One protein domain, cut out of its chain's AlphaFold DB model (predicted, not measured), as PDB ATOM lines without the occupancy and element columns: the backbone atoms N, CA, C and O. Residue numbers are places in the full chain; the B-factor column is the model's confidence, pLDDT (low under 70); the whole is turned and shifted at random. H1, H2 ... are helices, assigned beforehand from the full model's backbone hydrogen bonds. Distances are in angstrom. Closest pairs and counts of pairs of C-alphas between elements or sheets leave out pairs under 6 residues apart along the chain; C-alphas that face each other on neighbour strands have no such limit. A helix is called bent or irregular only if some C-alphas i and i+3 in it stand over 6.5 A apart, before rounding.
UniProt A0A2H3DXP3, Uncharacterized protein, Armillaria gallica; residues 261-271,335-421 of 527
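Overview. This is residues 261 to 271 and 335 to 421 of the 527 residues of an uncharacterized protein of Armillaria gallica (UniProt A0A2H3DXP3). Little regular structure: a bent helix, H2, has H3 and tiny H1 packed on its first arm, H2a, while the long loop of residues 335 to 362 stretches the outline. The 98 printed residues include three named helices, H1, H2, H3 in order, and no named strand: all helix, with 36 residues in them. It is only just loose, close to compact, radius of gyration of the C-alphas 15.3 A, spans 50 by 26 by 25 A.

Arrangement. H2, residues 371 to 393, assigned as one helix by its hydrogen bonds, is bent: C-alphas 383 and 386 are 6.9 A apart. Its arms H2a, residues 371 to 383, and H2b, residues 386 to 393, stand at a steep tilt of 47 degrees. With residues 376 to 381 alone H2a touches H3, residues 404 to 412, about perpendicular at 84 degrees; the closest C-alphas, Tyr 377 and Leu 411, are 5.3 A apart. With residues 374 to 378 alone it touches H1, residues 363 to 366; the closest C-alphas, Ile 365 and Val 374, are 5.8 A apart. Every O i to N i+4 pair is within hydrogen-bond range in H2a, H2b and H3; H1 is too short for one.

Along the chain. H2a spans 18.4 A from C-alpha 371 at (83.198, 55.775, 225.526), H2b 11.0 A, H1 4.7 A, and H3 12.3 A to C-alpha 412 at (72.676, 47.528, 228.175).

Size, cuts and confidence. Residues 272 to 334 are not printed; C-alphas 271 and 335 are 26.7 A apart. No link between helices is long. Mean pLDDT of the printed part is 71.7; 44 residues are under 70, among them 335 to 355.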
ATOM      1  N   VAL A 261      58.949  44.200 221.342       62.72
ATOM      2  CA  VAL A 261      58.435  43.673 222.603       62.72
ATOM      3  C   VAL A 261      58.586  44.791 223.618       62.72
ATOM      4  O   VAL A 261      59.670  45.376 223.690       62.72
ATOM      5  N   ASP A 262      57.505  45.107 224.337       69.00
ATOM      6  CA  ASP A 262      57.525  46.143 225.359       69.00
ATOM      7  C   ASP A 262      58.762  45.906 226.243       69.00
ATOM      8  O   ASP A 262      58.814  44.921 226.992       69.00
ATOM      9  N   PRO A 263      59.794  46.763 226.136       66.81
ATOM     10  CA  PRO A 263      61.051  46.522 226.822       66.81
ATOM     11  C   PRO A 263      60.842  46.595 228.343       66.81
ATOM     12  O   PRO A 263      61.623  46.029 229.109       66.81
ATOM     13  N   PHE A 264      59.749  47.225 228.785       73.31
ATOM     14  CA  PHE A 264      59.324  47.276 230.177       73.31
ATOM     15  C   PHE A 264      58.637  45.978 230.617       73.31
ATOM     16  O   PHE A 264      58.825  45.575 231.759       73.31
ATOM     17  N   ALA A 265      57.947  45.256 229.729       69.50
ATOM     18  CA  ALA A 265      57.383  43.939 230.045       69.50
ATOM     19  C   ALA A 265      58.472  42.870 230.256       69.50
ATOM     20  O   ALA A 265      58.338  42.007 231.127       69.50
ATOM     21  N   LEU A 266      59.589  42.967 229.522       61.66
ATOM     22  CA  LEU A 266      60.747  42.070 229.662       61.66
ATOM     23  C   LEU A 266      61.468  42.210 231.012       61.66
ATOM     24  O   LEU A 266      62.160  41.290 231.449       61.66
ATOM     25  N   SER A 267      61.324  43.361 231.669       55.84
ATOM     26  CA  SER A 267      62.099  43.686 232.866       55.84
ATOM     27  C   SER A 267      61.720  42.869 234.104       55.84
ATOM     28  O   SER A 267      62.569  42.637 234.960       55.84
ATOM     29  N   THR A 268      60.492  42.359 234.172       58.34
ATOM     30  CA  THR A 268      59.963  41.738 235.395       58.34
ATOM     31  C   THR A 268      60.508  40.323 235.657       58.34
ATOM     32  O   THR A 268      60.956  40.080 236.774       58.34
ATOM     33  N   PRO A 269      60.551  39.391 234.679       52.97
ATOM     34  CA  PRO A 269      61.066  38.034 234.925       52.97
ATOM     35  C   PRO A 269      62.531  37.852 234.494       52.97
ATOM     36  O   PRO A 269      63.327  37.247 235.212       52.97
ATOM     37  N   VAL A 270      62.914  38.394 233.330       52.00
ATOM     38  CA  VAL A 270      64.206  38.095 232.679       52.00
ATOM     39  C   VAL A 270      65.375  38.798 233.372       52.00
ATOM     40  O   VAL A 270      66.458  38.229 233.488       52.00
ATOM     41  N   ILE A 271      65.168  40.023 233.868       52.00
ATOM     42  CA  ILE A 271      66.212  40.775 234.586       52.00
ATOM     43  C   ILE A 271      66.352  40.281 236.035       52.00
ATOM     44  O   ILE A 271      67.451  40.305 236.589       52.00
ATOM     45  N   SER A 335      59.967  58.108 252.573       58.69
ATOM     46  CA  SER A 335      58.676  58.257 253.250       58.69
ATOM     47  C   SER A 335      57.776  59.337 252.632       58.69
ATOM     48  O   SER A 335      56.558  59.226 252.742       58.69
ATOM     49  N   ARG A 336      58.347  60.337 251.939       57.59
ATOM     50  CA  ARG A 336      57.614  61.431 251.270       57.59
ATOM     51  C   ARG A 336      57.249  61.124 249.815       57.59
ATOM     52  O   ARG A 336      56.476  61.868 249.218       57.59
ATOM     53  N   CYS A 337      57.775  60.044 249.236       57.91
ATOM     54  CA  CYS A 337      57.291  59.536 247.955       57.91
ATOM     55  C   CYS A 337      55.844  59.041 248.134       57.91
ATOM     56  O   CYS A 337      55.584  58.233 249.023       57.91
ATOM     57  N   HIS A 338      54.916  59.499 247.285       51.72
ATOM     58  CA  HIS A 338      53.462  59.248 247.349       51.72
ATOM     59  C   HIS A 338      53.015  57.762 247.261       51.72
ATOM     60  O   HIS A 338      51.835  57.485 247.088       51.72
ATOM     61  N   SER A 339      53.922  56.793 247.403       48.62
ATOM     62  CA  SER A 339      53.702  55.355 247.195       48.62
ATOM     63  C   SER A 339      54.051  54.476 248.402       48.62
ATOM     64  O   SER A 339      54.148  53.256 248.277       48.62
ATOM     65  N   SER A 340      54.281  55.056 249.584       43.69
ATOM     66  CA  SER A 340      54.636  54.266 250.772       43.69
ATOM     67  C   SER A 340      53.442  53.591 251.463       43.69
ATOM     68  O   SER A 340      53.661  52.787 252.374       43.69
ATOM     69  N   VAL A 341      52.207  53.858 251.017       49.47
ATOM     70  CA  VAL A 341      51.019  53.123 251.466       49.47
ATOM     71  C   VAL A 341      51.088  51.736 250.840       49.47
ATOM     72  O   VAL A 341      50.951  51.577 249.630       49.47
ATOM     73  N   TRP A 342      51.379  50.733 251.669       52.28
ATOM     74  CA  TRP A 342      51.245  49.334 251.277       52.28
ATOM     75  C   TRP A 342      49.846  49.109 250.693       52.28
ATOM     76  O   TRP A 342      48.910  49.745 251.178       52.28
ATOM     77  N   PRO A 343      49.676  48.234 249.687       56.09
ATOM     78  CA  PRO A 343      48.348  47.866 249.217       56.09
ATOM     79  C   PRO A 343      47.556  47.257 250.383       56.09
ATOM     80  O   PRO A 343      47.704  46.086 250.725       56.09
ATOM     81  N   GLU A 344      46.759  48.089 251.046       57.56
ATOM     82  CA  GLU A 344      45.736  47.661 251.985       57.56
ATOM     83  C   GLU A 344      44.530  47.169 251.184       57.56
ATOM     84  O   GLU A 344      44.284  47.612 250.061       57.56
ATOM     85  N   ALA A 345      43.732  46.277 251.774       64.19
ATOM     86  CA  ALA A 345      42.513  45.749 251.152       64.19
ATOM     87  C   ALA A 345      41.522  46.849 250.699       64.19
ATOM     88  O   ALA A 345      40.657  46.595 249.865       64.19
ATOM     89  N   SER A 346      41.657  48.065 251.236       65.12
ATOM     90  CA  SER A 346      40.881  49.263 250.908       65.12
ATOM     91  C   SER A 346      41.335  49.981 249.627       65.12
ATOM     92  O   SER A 346      40.558  50.756 249.073       65.12
ATOM     93  N   ASN A 347      42.560  49.745 249.140       58.72
ATOM     94  CA  ASN A 347      43.080  50.345 247.909       58.72
ATOM     95  C   ASN A 347      44.024  49.373 247.169       58.72
ATOM     96  O   ASN A 347      45.244  49.568 247.165       58.72
ATOM     97  N   PRO A 348      43.476  48.334 246.507       59.41
ATOM     98  CA  PRO A 348      44.261  47.343 245.760       59.41
ATOM     99  C   PRO A 348      45.036  47.944 244.574       59.41
ATOM    100  O   PRO A 348      45.902  47.285 244.009       59.41
ATOM    101  N   THR A 349      44.746  49.192 244.203       54.41
ATOM    102  CA  THR A 349      45.433  49.947 243.146       54.41
ATOM    103  C   THR A 349      46.662  50.724 243.626       54.41
ATOM    104  O   THR A 349      47.330  51.355 242.805       54.41
ATOM    105  N   ALA A 350      47.000  50.705 244.922       56.88
ATOM    106  CA  ALA A 350      48.204  51.364 245.427       56.88
ATOM    107  C   ALA A 350      49.473  50.658 244.912       56.88
ATOM    108  O   ALA A 350      49.799  49.536 245.304       56.88
ATOM    109  N   ILE A 351      50.195  51.322 244.009       55.66
ATOM    110  CA  ILE A 351      51.409  50.787 243.390       55.66
ATOM    111  C   ILE A 351      52.555  50.866 244.401       55.66
ATOM    112  O   ILE A 351      52.895  51.944 244.893       55.66
ATOM    113  N   LEU A 352      53.195  49.728 244.672       55.34
ATOM    114  CA  LEU A 352      54.368  49.628 245.538       55.34
ATOM    115  C   LEU A 352      55.614  50.248 244.859       55.34
ATOM    116  O   LEU A 352      56.533  49.545 244.456       55.34
ATOM    117  N   CYS A 353      55.670  51.575 244.721       55.88
ATOM    118  CA  CYS A 353      56.763  52.279 244.031       55.88
ATOM    119  C   CYS A 353      57.900  52.704 244.971       55.88
ATOM    120  O   CYS A 353      58.310  53.870 244.949       55.88
ATOM    121  N   LYS A 354      58.435  51.820 245.821       59.19
ATOM    122  CA  LYS A 354      59.665  52.179 246.548       59.19
ATOM    123  C   LYS A 354      60.852  52.107 245.583       59.19
ATOM    124  O   LYS A 354      61.280  51.023 245.219       59.19
ATOM    125  N   ASN A 355      61.411  53.265 245.225       67.31
ATOM    126  CA  ASN A 355      62.670  53.436 244.472       67.31
ATOM    127  C   ASN A 355      62.651  53.038 242.985       67.31
ATOM    128  O   ASN A 355      63.700  52.707 242.424       67.31
ATOM    129  N   GLN A 356      61.486  53.076 242.349       80.00
ATOM    130  CA  GLN A 356      61.380  52.885 240.908       80.00
ATOM    131  C   GLN A 356      61.340  54.237 240.189       80.00
ATOM    132  O   GLN A 356      60.817  55.220 240.713       80.00
ATOM    133  N   TYR A 357      61.883  54.276 238.979       81.69
ATOM    134  CA  TYR A 357      61.987  55.463 238.147       81.69
ATOM    135  C   TYR A 357      61.259  55.236 236.824       81.69
ATOM    136  O   TYR A 357      61.393  54.181 236.202       81.69
ATOM    137  N   MET A 358      60.528  56.251 236.369       83.38
ATOM    138  CA  MET A 358      59.879  56.245 235.053       83.38
ATOM    139  C   MET A 358      60.880  56.481 233.907       83.38
ATOM    140  O   MET A 358      60.636  56.091 232.768       83.38
ATOM    141  N   PHE A 359      62.029  57.086 234.215       86.75
ATOM    142  CA  PHE A 359      63.126  57.341 233.285       86.75
ATOM    143  C   PHE A 359      64.445  56.853 233.883       86.75
ATOM    144  O   PHE A 359      64.599  56.888 235.106       86.75
ATOM    145  N   PRO A 360      65.421  56.446 233.054       89.06
ATOM    146  CA  PRO A 360      66.733  56.089 233.565       89.06
ATOM    147  C   PRO A 360      67.401  57.319 234.177       89.06
ATOM    148  O   PRO A 360      67.394  58.405 233.592       89.06
ATOM    149  N   CYS A 361      68.009  57.145 235.345       85.06
ATOM    150  CA  CYS A 361      68.776  58.213 235.964       85.06
ATOM    151  C   CYS A 361      70.021  58.545 235.104       85.06
ATOM    152  O   CYS A 361      70.675  57.627 234.596       85.06
ATOM    153  N   PRO A 362      70.381  59.833 234.931       82.75
ATOM    154  CA  PRO A 362      71.518  60.235 234.093       82.75
ATOM    155  C   PRO A 362      72.864  59.636 234.526       82.75
ATOM    156  O   PRO A 362      73.753  59.417 233.699       82.75
ATOM    157  N   ASP A 363      73.010  59.336 235.815       83.44
ATOM    158  CA  ASP A 363      74.195  58.706 236.390       83.44
ATOM    159  C   ASP A 363      74.468  57.315 235.798       83.44
ATOM    160  O   ASP A 363      75.629  56.916 235.709       83.44
ATOM    161  N   ILE A 364      73.448  56.603 235.301       89.19
ATOM    162  CA  ILE A 364      73.630  55.320 234.602       89.19
ATOM    163  C   ILE A 364      74.578  55.479 233.408       89.19
ATOM    164  O   ILE A 364      75.413  54.605 233.184       89.19
ATOM    165  N   ILE A 365      74.471  56.591 232.675       87.56
ATOM    166  CA  ILE A 365      75.294  56.883 231.495       87.56
ATOM    167  C   ILE A 365      76.621  57.521 231.919       87.56
ATOM    168  O   ILE A 365      77.681  57.123 231.442       87.56
ATOM    169  N   VAL A 366      76.575  58.479 232.848       83.69
ATOM    170  CA  VAL A 366      77.751  59.243 233.305       83.69
ATOM    171  C   VAL A 366      78.779  58.385 234.040       83.69
ATOM    172  O   VAL A 366      79.973  58.658 233.976       83.69
ATOM    173  N   THR A 367      78.341  57.342 234.744       84.88
ATOM    174  CA  THR A 367      79.248  56.457 235.494       84.88
ATOM    175  C   THR A 367      79.978  55.443 234.611       84.88
ATOM    176  O   THR A 367      80.837  54.707 235.105       84.88
ATOM    177  N   LEU A 368      79.669  55.379 233.312       88.69
ATOM    178  CA  LEU A 368      80.358  54.496 232.376       88.69
ATOM    179  C   LEU A 368      81.729  55.076 232.020       88.69
ATOM    180  O   LEU A 368      81.853  56.192 231.534       88.69
ATOM    181  N   ASN A 369      82.769  54.273 232.215       89.31
ATOM    182  CA  ASN A 369      84.155  54.656 231.939       89.31
ATOM    183  C   ASN A 369      84.601  54.392 230.490       89.31
ATOM    184  O   ASN A 369      85.680  54.820 230.096       89.31
ATOM    185  N   MET A 370      83.806  53.658 229.707       90.06
ATOM    186  CA  MET A 370      84.119  53.306 228.322       90.06
ATOM    187  C   MET A 370      83.252  54.126 227.372       90.06
ATOM    188  O   MET A 370      82.029  53.984 227.392       90.06
ATOM    189  N   GLU A 371      83.882  54.920 226.506       86.75
ATOM    190  CA  GLU A 371      83.198  55.775 225.526       86.75
ATOM    191  C   GLU A 371      82.210  54.984 224.651       86.75
ATOM    192  O   GLU A 371      81.072  55.402 224.456       86.75
ATOM    193  N   GLU A 372      82.592  53.785 224.212       84.62
ATOM    194  CA  GLU A 372      81.728  52.914 223.407       84.62
ATOM    195  C   GLU A 372      80.471  52.457 224.161       84.62
ATOM    196  O   GLU A 372      79.385  52.378 223.585       84.62
ATOM    197  N   LYS A 373      80.570  52.232 225.478       88.75
ATOM    198  CA  LYS A 373      79.395  51.919 226.305       88.75
ATOM    199  C   LYS A 373      78.508  53.142 226.495       88.75
ATOM    200  O   LYS A 373      77.292  52.998 226.469       88.75
ATOM    201  N   VAL A 374      79.101  54.326 226.657       88.12
ATOM    202  CA  VAL A 374      78.350  55.587 226.735       88.12
ATOM    203  C   VAL A 374      77.549  55.802 225.449       88.12
ATOM    204  O   VAL A 374      76.344  56.041 225.522       88.12
ATOM    205  N   LYS A 375      78.185  55.651 224.279       84.00
ATOM    206  CA  LYS A 375      77.519  55.747 222.968       84.00
ATOM    207  C   LYS A 375      76.387  54.733 222.839       84.00
ATOM    208  O   LYS A 375      75.274  55.118 222.491       84.00
ATOM    209  N   SER A 376      76.648  53.470 223.176       84.81
ATOM    210  CA  SER A 376      75.635  52.410 223.191       84.81
ATOM    211  C   SER A 376      74.449  52.792 224.087       84.81
ATOM    212  O   SER A 376      73.323  52.877 223.609       84.81
ATOM    213  N   TYR A 377      74.669  53.172 225.344       90.44
ATOM    214  CA  TYR A 377      73.570  53.526 226.250       90.44
ATOM    215  C   TYR A 377      72.776  54.752 225.776       90.44
ATOM    216  O   TYR A 377      71.553  54.780 225.916       90.44
ATOM    217  N   LEU A 378      73.441  55.750 225.184       86.31
ATOM    218  CA  LEU A 378      72.771  56.912 224.595       86.31
ATOM    219  C   LEU A 378      71.899  56.524 223.398       86.31
ATOM    220  O   LEU A 378      70.766  56.993 223.298       86.31
ATOM    221  N   VAL A 379      72.388  55.649 222.516       81.88
ATOM    222  CA  VAL A 379      71.608  55.131 221.382       81.88
ATOM    223  C   VAL A 379      70.393  54.342 221.879       81.88
ATOM    224  O   VAL A 379      69.280  54.594 221.423       81.88
ATOM    225  N   SER A 380      70.578  53.465 222.872       85.69
ATOM    226  CA  SER A 380      69.497  52.726 223.539       85.69
ATOM    227  C   SER A 380      68.438  53.665 224.104       85.69
ATOM    228  O   SER A 380      67.247  53.509 223.838       85.69
ATOM    229  N   TRP A 381      68.868  54.691 224.840       87.19
ATOM    230  CA  TRP A 381      67.967  55.687 225.404       87.19
ATOM    231  C   TRP A 381      67.205  56.456 224.321       87.19
ATOM    232  O   TRP A 381      66.002  56.656 224.455       87.19
ATOM    233  N   LEU A 382      67.865  56.854 223.230       82.62
ATOM    234  CA  LEU A 382      67.219  57.566 222.126       82.62
ATOM    235  C   LEU A 382      66.182  56.717 221.395       82.62
ATOM    236  O   LEU A 382      65.135  57.253 221.023       82.62
ATOM    237  N   HIS A 383      66.442  55.419 221.224       78.56
ATOM    238  CA  HIS A 383      65.456  54.480 220.692       78.56
ATOM    239  C   HIS A 383      64.243  54.365 221.620       78.56
ATOM    240  O   HIS A 383      63.107  54.453 221.159       78.56
ATOM    241  N   LEU A 384      64.472  54.272 222.933       81.75
ATOM    242  CA  LEU A 384      63.397  54.196 223.924       81.75
ATOM    243  C   LEU A 384      62.665  55.529 224.126       81.75
ATOM    244  O   LEU A 384      61.507  55.526 224.524       81.75
ATOM    245  N   ARG A 385      63.292  56.677 223.847       84.19
ATOM    246  CA  ARG A 385      62.777  58.010 224.201       84.19
ATOM    247  C   ARG A 385      61.361  58.273 223.692       84.19
ATOM    248  O   ARG A 385      60.548  58.813 224.432       84.19
ATOM    249  N   ALA A 386      61.067  57.906 222.444       73.38
ATOM    250  CA  ALA A 386      59.731  58.095 221.880       73.38
ATOM    251  C   ALA A 386      58.682  57.255 222.628       73.38
ATOM    252  O   ALA A 386      57.624  57.775 222.973       73.38
ATOM    253  N   LEU A 387      59.015  56.000 222.949       73.31
ATOM    254  CA  LEU A 387      58.166  55.116 223.750       73.31
ATOM    255  C   LEU A 387      57.988  55.660 225.171       73.31
ATOM    256  O   LEU A 387      56.875  55.690 225.676       73.31
ATOM    257  N   LEU A 388      59.052  56.161 225.802       79.75
ATOM    258  CA  LEU A 388      58.990  56.757 227.142       79.75
ATOM    259  C   LEU A 388      58.098  58.001 227.198       79.75
ATOM    260  O   LEU A 388      57.387  58.197 228.179       79.75
ATOM    261  N   TYR A 389      58.108  58.838 226.160       77.31
ATOM    262  CA  TYR A 389      57.194  59.978 226.084       77.31
ATOM    263  C   TYR A 389      55.759  59.551 225.796       77.31
ATOM    264  O   TYR A 389      54.853  60.051 226.456       77.31
ATOM    265  N   ALA A 390      55.547  58.584 224.900       71.81
ATOM    266  CA  ALA A 390      54.220  58.012 224.682       71.81
ATOM    267  C   ALA A 390      53.640  57.433 225.990       71.81
ATOM    268  O   ALA A 390      52.479  57.674 226.313       71.81
ATOM    269  N   ARG A 391      54.479  56.780 226.806       72.75
ATOM    270  CA  ARG A 391      54.118  56.283 228.144       72.75
ATOM    271  C   ARG A 391      53.628  57.377 229.095       72.75
ATOM    272  O   ARG A 391      52.737  57.108 229.885       72.75
ATOM    273  N   LEU A 392      54.159  58.600 229.016       70.94
ATOM    274  CA  LEU A 392      53.662  59.718 229.831       70.94
ATOM    275  C   LEU A 392      52.285  60.222 229.391       70.94
ATOM    276  O   LEU A 392      51.580  60.836 230.187       70.94
ATOM    277  N   THR A 393      51.925  60.011 228.125       70.75
ATOM    278  CA  THR A 393      50.670  60.518 227.555       70.75
ATOM    279  C   THR A 393      49.494  59.555 227.711       70.75
ATOM    280  O   THR A 393      48.350  60.000 227.678       70.75
ATOM    281  N   VAL A 394      49.746  58.257 227.910       71.44
ATOM    282  CA  VAL A 394      48.696  57.243 228.088       71.44
ATOM    283  C   VAL A 394      48.336  57.140 229.570       71.44
ATOM    284  O   VAL A 394      49.034  56.497 230.347       71.44
ATOM    285  N   THR A 395      47.239  57.779 229.969       59.97
ATOM    286  CA  THR A 395      46.747  57.782 231.360       59.97
ATOM    287  C   THR A 395      45.998  56.503 231.745       59.97
ATOM    288  O   THR A 395      45.807  56.242 232.930       59.97
ATOM    289  N   GLU A 396      45.581  55.701 230.762       66.38
ATOM    290  CA  GLU A 396      44.734  54.518 230.961       66.38
ATOM    291  C   GLU A 396      45.496  53.285 231.470       66.38
ATOM    292  O   GLU A 396      44.880  52.339 231.956       66.38
ATOM    293  N   GLN A 397      46.832  53.283 231.399       61.16
ATOM    294  CA  GLN A 397      47.654  52.181 231.896       61.16
ATOM    295  C   GLN A 397      48.595  52.647 233.002       61.16
ATOM    296  O   GLN A 397      49.460  53.500 232.814       61.16
ATOM    297  N   VAL A 398      48.444  52.022 234.170       57.44
ATOM    298  CA  VAL A 398      49.381  52.149 235.283       57.44
ATOM    299  C   VAL A 398      50.642  51.366 234.932       57.44
ATOM    300  O   VAL A 398      50.698  50.143 235.038       57.44
ATOM    301  N   LEU A 399      51.646  52.082 234.442       65.06
ATOM    302  CA  LEU A 399      52.860  51.486 233.907       65.06
ATOM    303  C   LEU A 399      53.859  51.111 235.008       65.06
ATOM    304  O   LEU A 399      54.041  51.833 235.989       65.06
ATOM    305  N   VAL A 400      54.557  49.989 234.807       72.69
ATOM    306  CA  VAL A 400      55.627  49.533 235.703       72.69
ATOM    307  C   VAL A 400      56.812  50.496 235.595       72.69
ATOM    308  O   VAL A 400      57.423  50.646 234.527       72.69
ATOM    309  N   ASN A 401      57.114  51.176 236.700       82.62
ATOM    310  CA  ASN A 401      58.349  51.933 236.871       82.62
ATOM    311  C   ASN A 401      59.501  50.946 237.096       82.62
ATOM    312  O   ASN A 401      59.323  49.945 237.787       82.62
ATOM    313  N   LEU A 402      60.690  51.242 236.568       85.12
ATOM    314  CA  LEU A 402      61.836  50.339 236.695       85.12
ATOM    315  C   LEU A 402      62.788  50.768 237.809       85.12
ATOM    316  O   LEU A 402      63.043  51.958 238.018       85.12
ATOM    317  N   TYR A 403      63.387  49.806 238.493       85.19
ATOM    318  CA  TYR A 403      64.502  50.050 239.398       85.19
ATOM    319  C   TYR A 403      65.738  50.543 238.636       85.19
ATOM    320  O   TYR A 403      65.936  50.286 237.450       85.19
ATOM    321  N   HIS A 404      66.646  51.214 239.345       83.81
ATOM    322  CA  HIS A 404      67.893  51.712 238.755       83.81
ATOM    323  C   HIS A 404      68.724  50.610 238.059       83.81
ATOM    324  O   HIS A 404      69.315  50.847 237.006       83.81
ATOM    325  N   GLN A 405      68.763  49.393 238.618       84.56
ATOM    326  CA  GLN A 405      69.475  48.266 237.997       84.56
ATOM    327  C   GLN A 405      68.747  47.708 236.772       84.56
ATOM    328  O   GLN A 405      69.403  47.336 235.804       84.56
ATOM    329  N   GLU A 406      67.414  47.713 236.774       87.81
ATOM    330  CA  GLU A 406      66.613  47.321 235.611       87.81
ATOM    331  C   GLU A 406      66.805  48.305 234.464       87.81
ATOM    332  O   GLU A 406      67.035  47.876 233.341       87.81
ATOM    333  N   TRP A 407      66.839  49.612 234.738       90.94
ATOM    334  CA  TRP A 407      67.212  50.610 233.732       90.94
ATOM    335  C   TRP A 407      68.604  50.370 233.159       90.94
ATOM    336  O   TRP A 407      68.796  50.467 231.947       90.94
ATOM    337  N   ARG A 408      69.586  50.052 234.012       90.31
ATOM    338  CA  ARG A 408      70.946  49.742 233.556       90.31
ATOM    339  C   ARG A 408      70.952  48.499 232.663       90.31
ATOM    340  O   ARG A 408      71.575  48.535 231.609       90.31
ATOM    341  N   ALA A 409      70.252  47.436 233.056       88.44
ATOM    342  CA  ALA A 409      70.122  46.222 232.257       88.44
ATOM    343  C   ALA A 409      69.405  46.495 230.926       88.44
ATOM    344  O   ALA A 409      69.930  46.117 229.883       88.44
ATOM    345  N   LEU A 410      68.289  47.230 230.955       86.62
ATOM    346  CA  LEU A 410      67.505  47.641 229.790       86.62
ATOM    347  C   LEU A 410      68.354  48.402 228.769       86.62
ATOM    348  O   LEU A 410      68.381  48.047 227.595       86.62
ATOM    349  N   LEU A 411      69.086  49.427 229.216       89.50
ATOM    350  CA  LEU A 411      69.951  50.230 228.346       89.50
ATOM    351  C   LEU A 411      71.165  49.448 227.832       89.50
ATOM    352  O   LEU A 411      71.668  49.752 226.750       89.50
ATOM    353  N   ALA A 412      71.617  48.442 228.585       88.25
ATOM    354  CA  ALA A 412      72.676  47.528 228.175       88.25
ATOM    355  C   ALA A 412      72.218  46.463 227.170       88.25
ATOM    356  O   ALA A 412      73.074  45.749 226.637       88.25
ATOM    357  N   MET A 413      70.909  46.294 226.941       81.69
ATOM    358  CA  MET A 413      70.415  45.237 226.067       81.69
ATOM    359  C   MET A 413      70.853  45.497 224.628       81.69
ATOM    360  O   MET A 413      70.396  46.421 223.961       81.69
ATOM    361  N   GLY A 414      71.756  44.642 224.143       64.31
ATOM    362  CA  GLY A 414      72.399  44.789 222.840       64.31
ATOM    363  C   GLY A 414      71.433  44.794 221.658       64.31
ATOM    364  O   GLY A 414      71.766  45.367 220.630       64.31
ATOM    365  N   PHE A 415      70.220  44.245 221.794       61.50
ATOM    366  CA  PHE A 415      69.233  44.269 220.711       61.50
ATOM    367  C   PHE A 415      68.738  45.684 220.365       61.50
ATOM    368  O   PHE A 415      68.295  45.892 219.238       61.50
ATOM    369  N   LEU A 416      68.914  46.672 221.261       58.44
ATOM    370  CA  LEU A 416      68.787  48.109 220.950       58.44
ATOM    371  C   LEU A 416      69.782  48.595 219.883       58.44
ATOM    372  O   LEU A 416      69.587  49.657 219.291       58.44
ATOM    373  N   HIS A 417      70.821  47.806 219.617       57.88
ATOM    374  CA  HIS A 417      71.885  48.066 218.647       57.88
ATOM    375  C   HIS A 417      71.936  47.044 217.508       57.88
ATOM    376  O   HIS A 417      72.488  47.345 216.456       57.88
ATOM    377  N   SER A 418      71.364  45.850 217.698       51.88
ATOM    378  CA  SER A 418      71.552  44.698 216.806       51.88
ATOM    379  C   SER A 418      70.530  44.556 215.675       51.88
ATOM    380  O   SER A 418      70.481  43.492 215.061       51.88
ATOM    381  N   ALA A 419      69.706  45.566 215.373       49.62
ATOM    382  CA  ALA A 419      68.828  45.511 214.200       49.62
ATOM    383  C   ALA A 419      69.684  45.412 212.915       49.62
ATOM    384  O   ALA A 419      70.156  46.421 212.398       49.62
ATOM    385  N   GLY A 420      69.928  44.180 212.446       48.66
ATOM    386  CA  GLY A 420      70.791  43.857 211.303       48.66
ATOM    387  C   GLY A 420      72.133  43.170 211.623       48.66
ATOM    388  O   GLY A 420      72.886  42.904 210.689       48.66
ATOM    389  N   GLU A 421      72.467  42.858 212.885       48.91
ATOM    390  CA  GLU A 421      73.710  42.126 213.210       48.91
ATOM    391  C   GLU A 421      73.565  40.608 212.969       48.91
ATOM    392  O   GLU A 421      72.700  39.955 213.546       48.91
TER     393      GLU A 421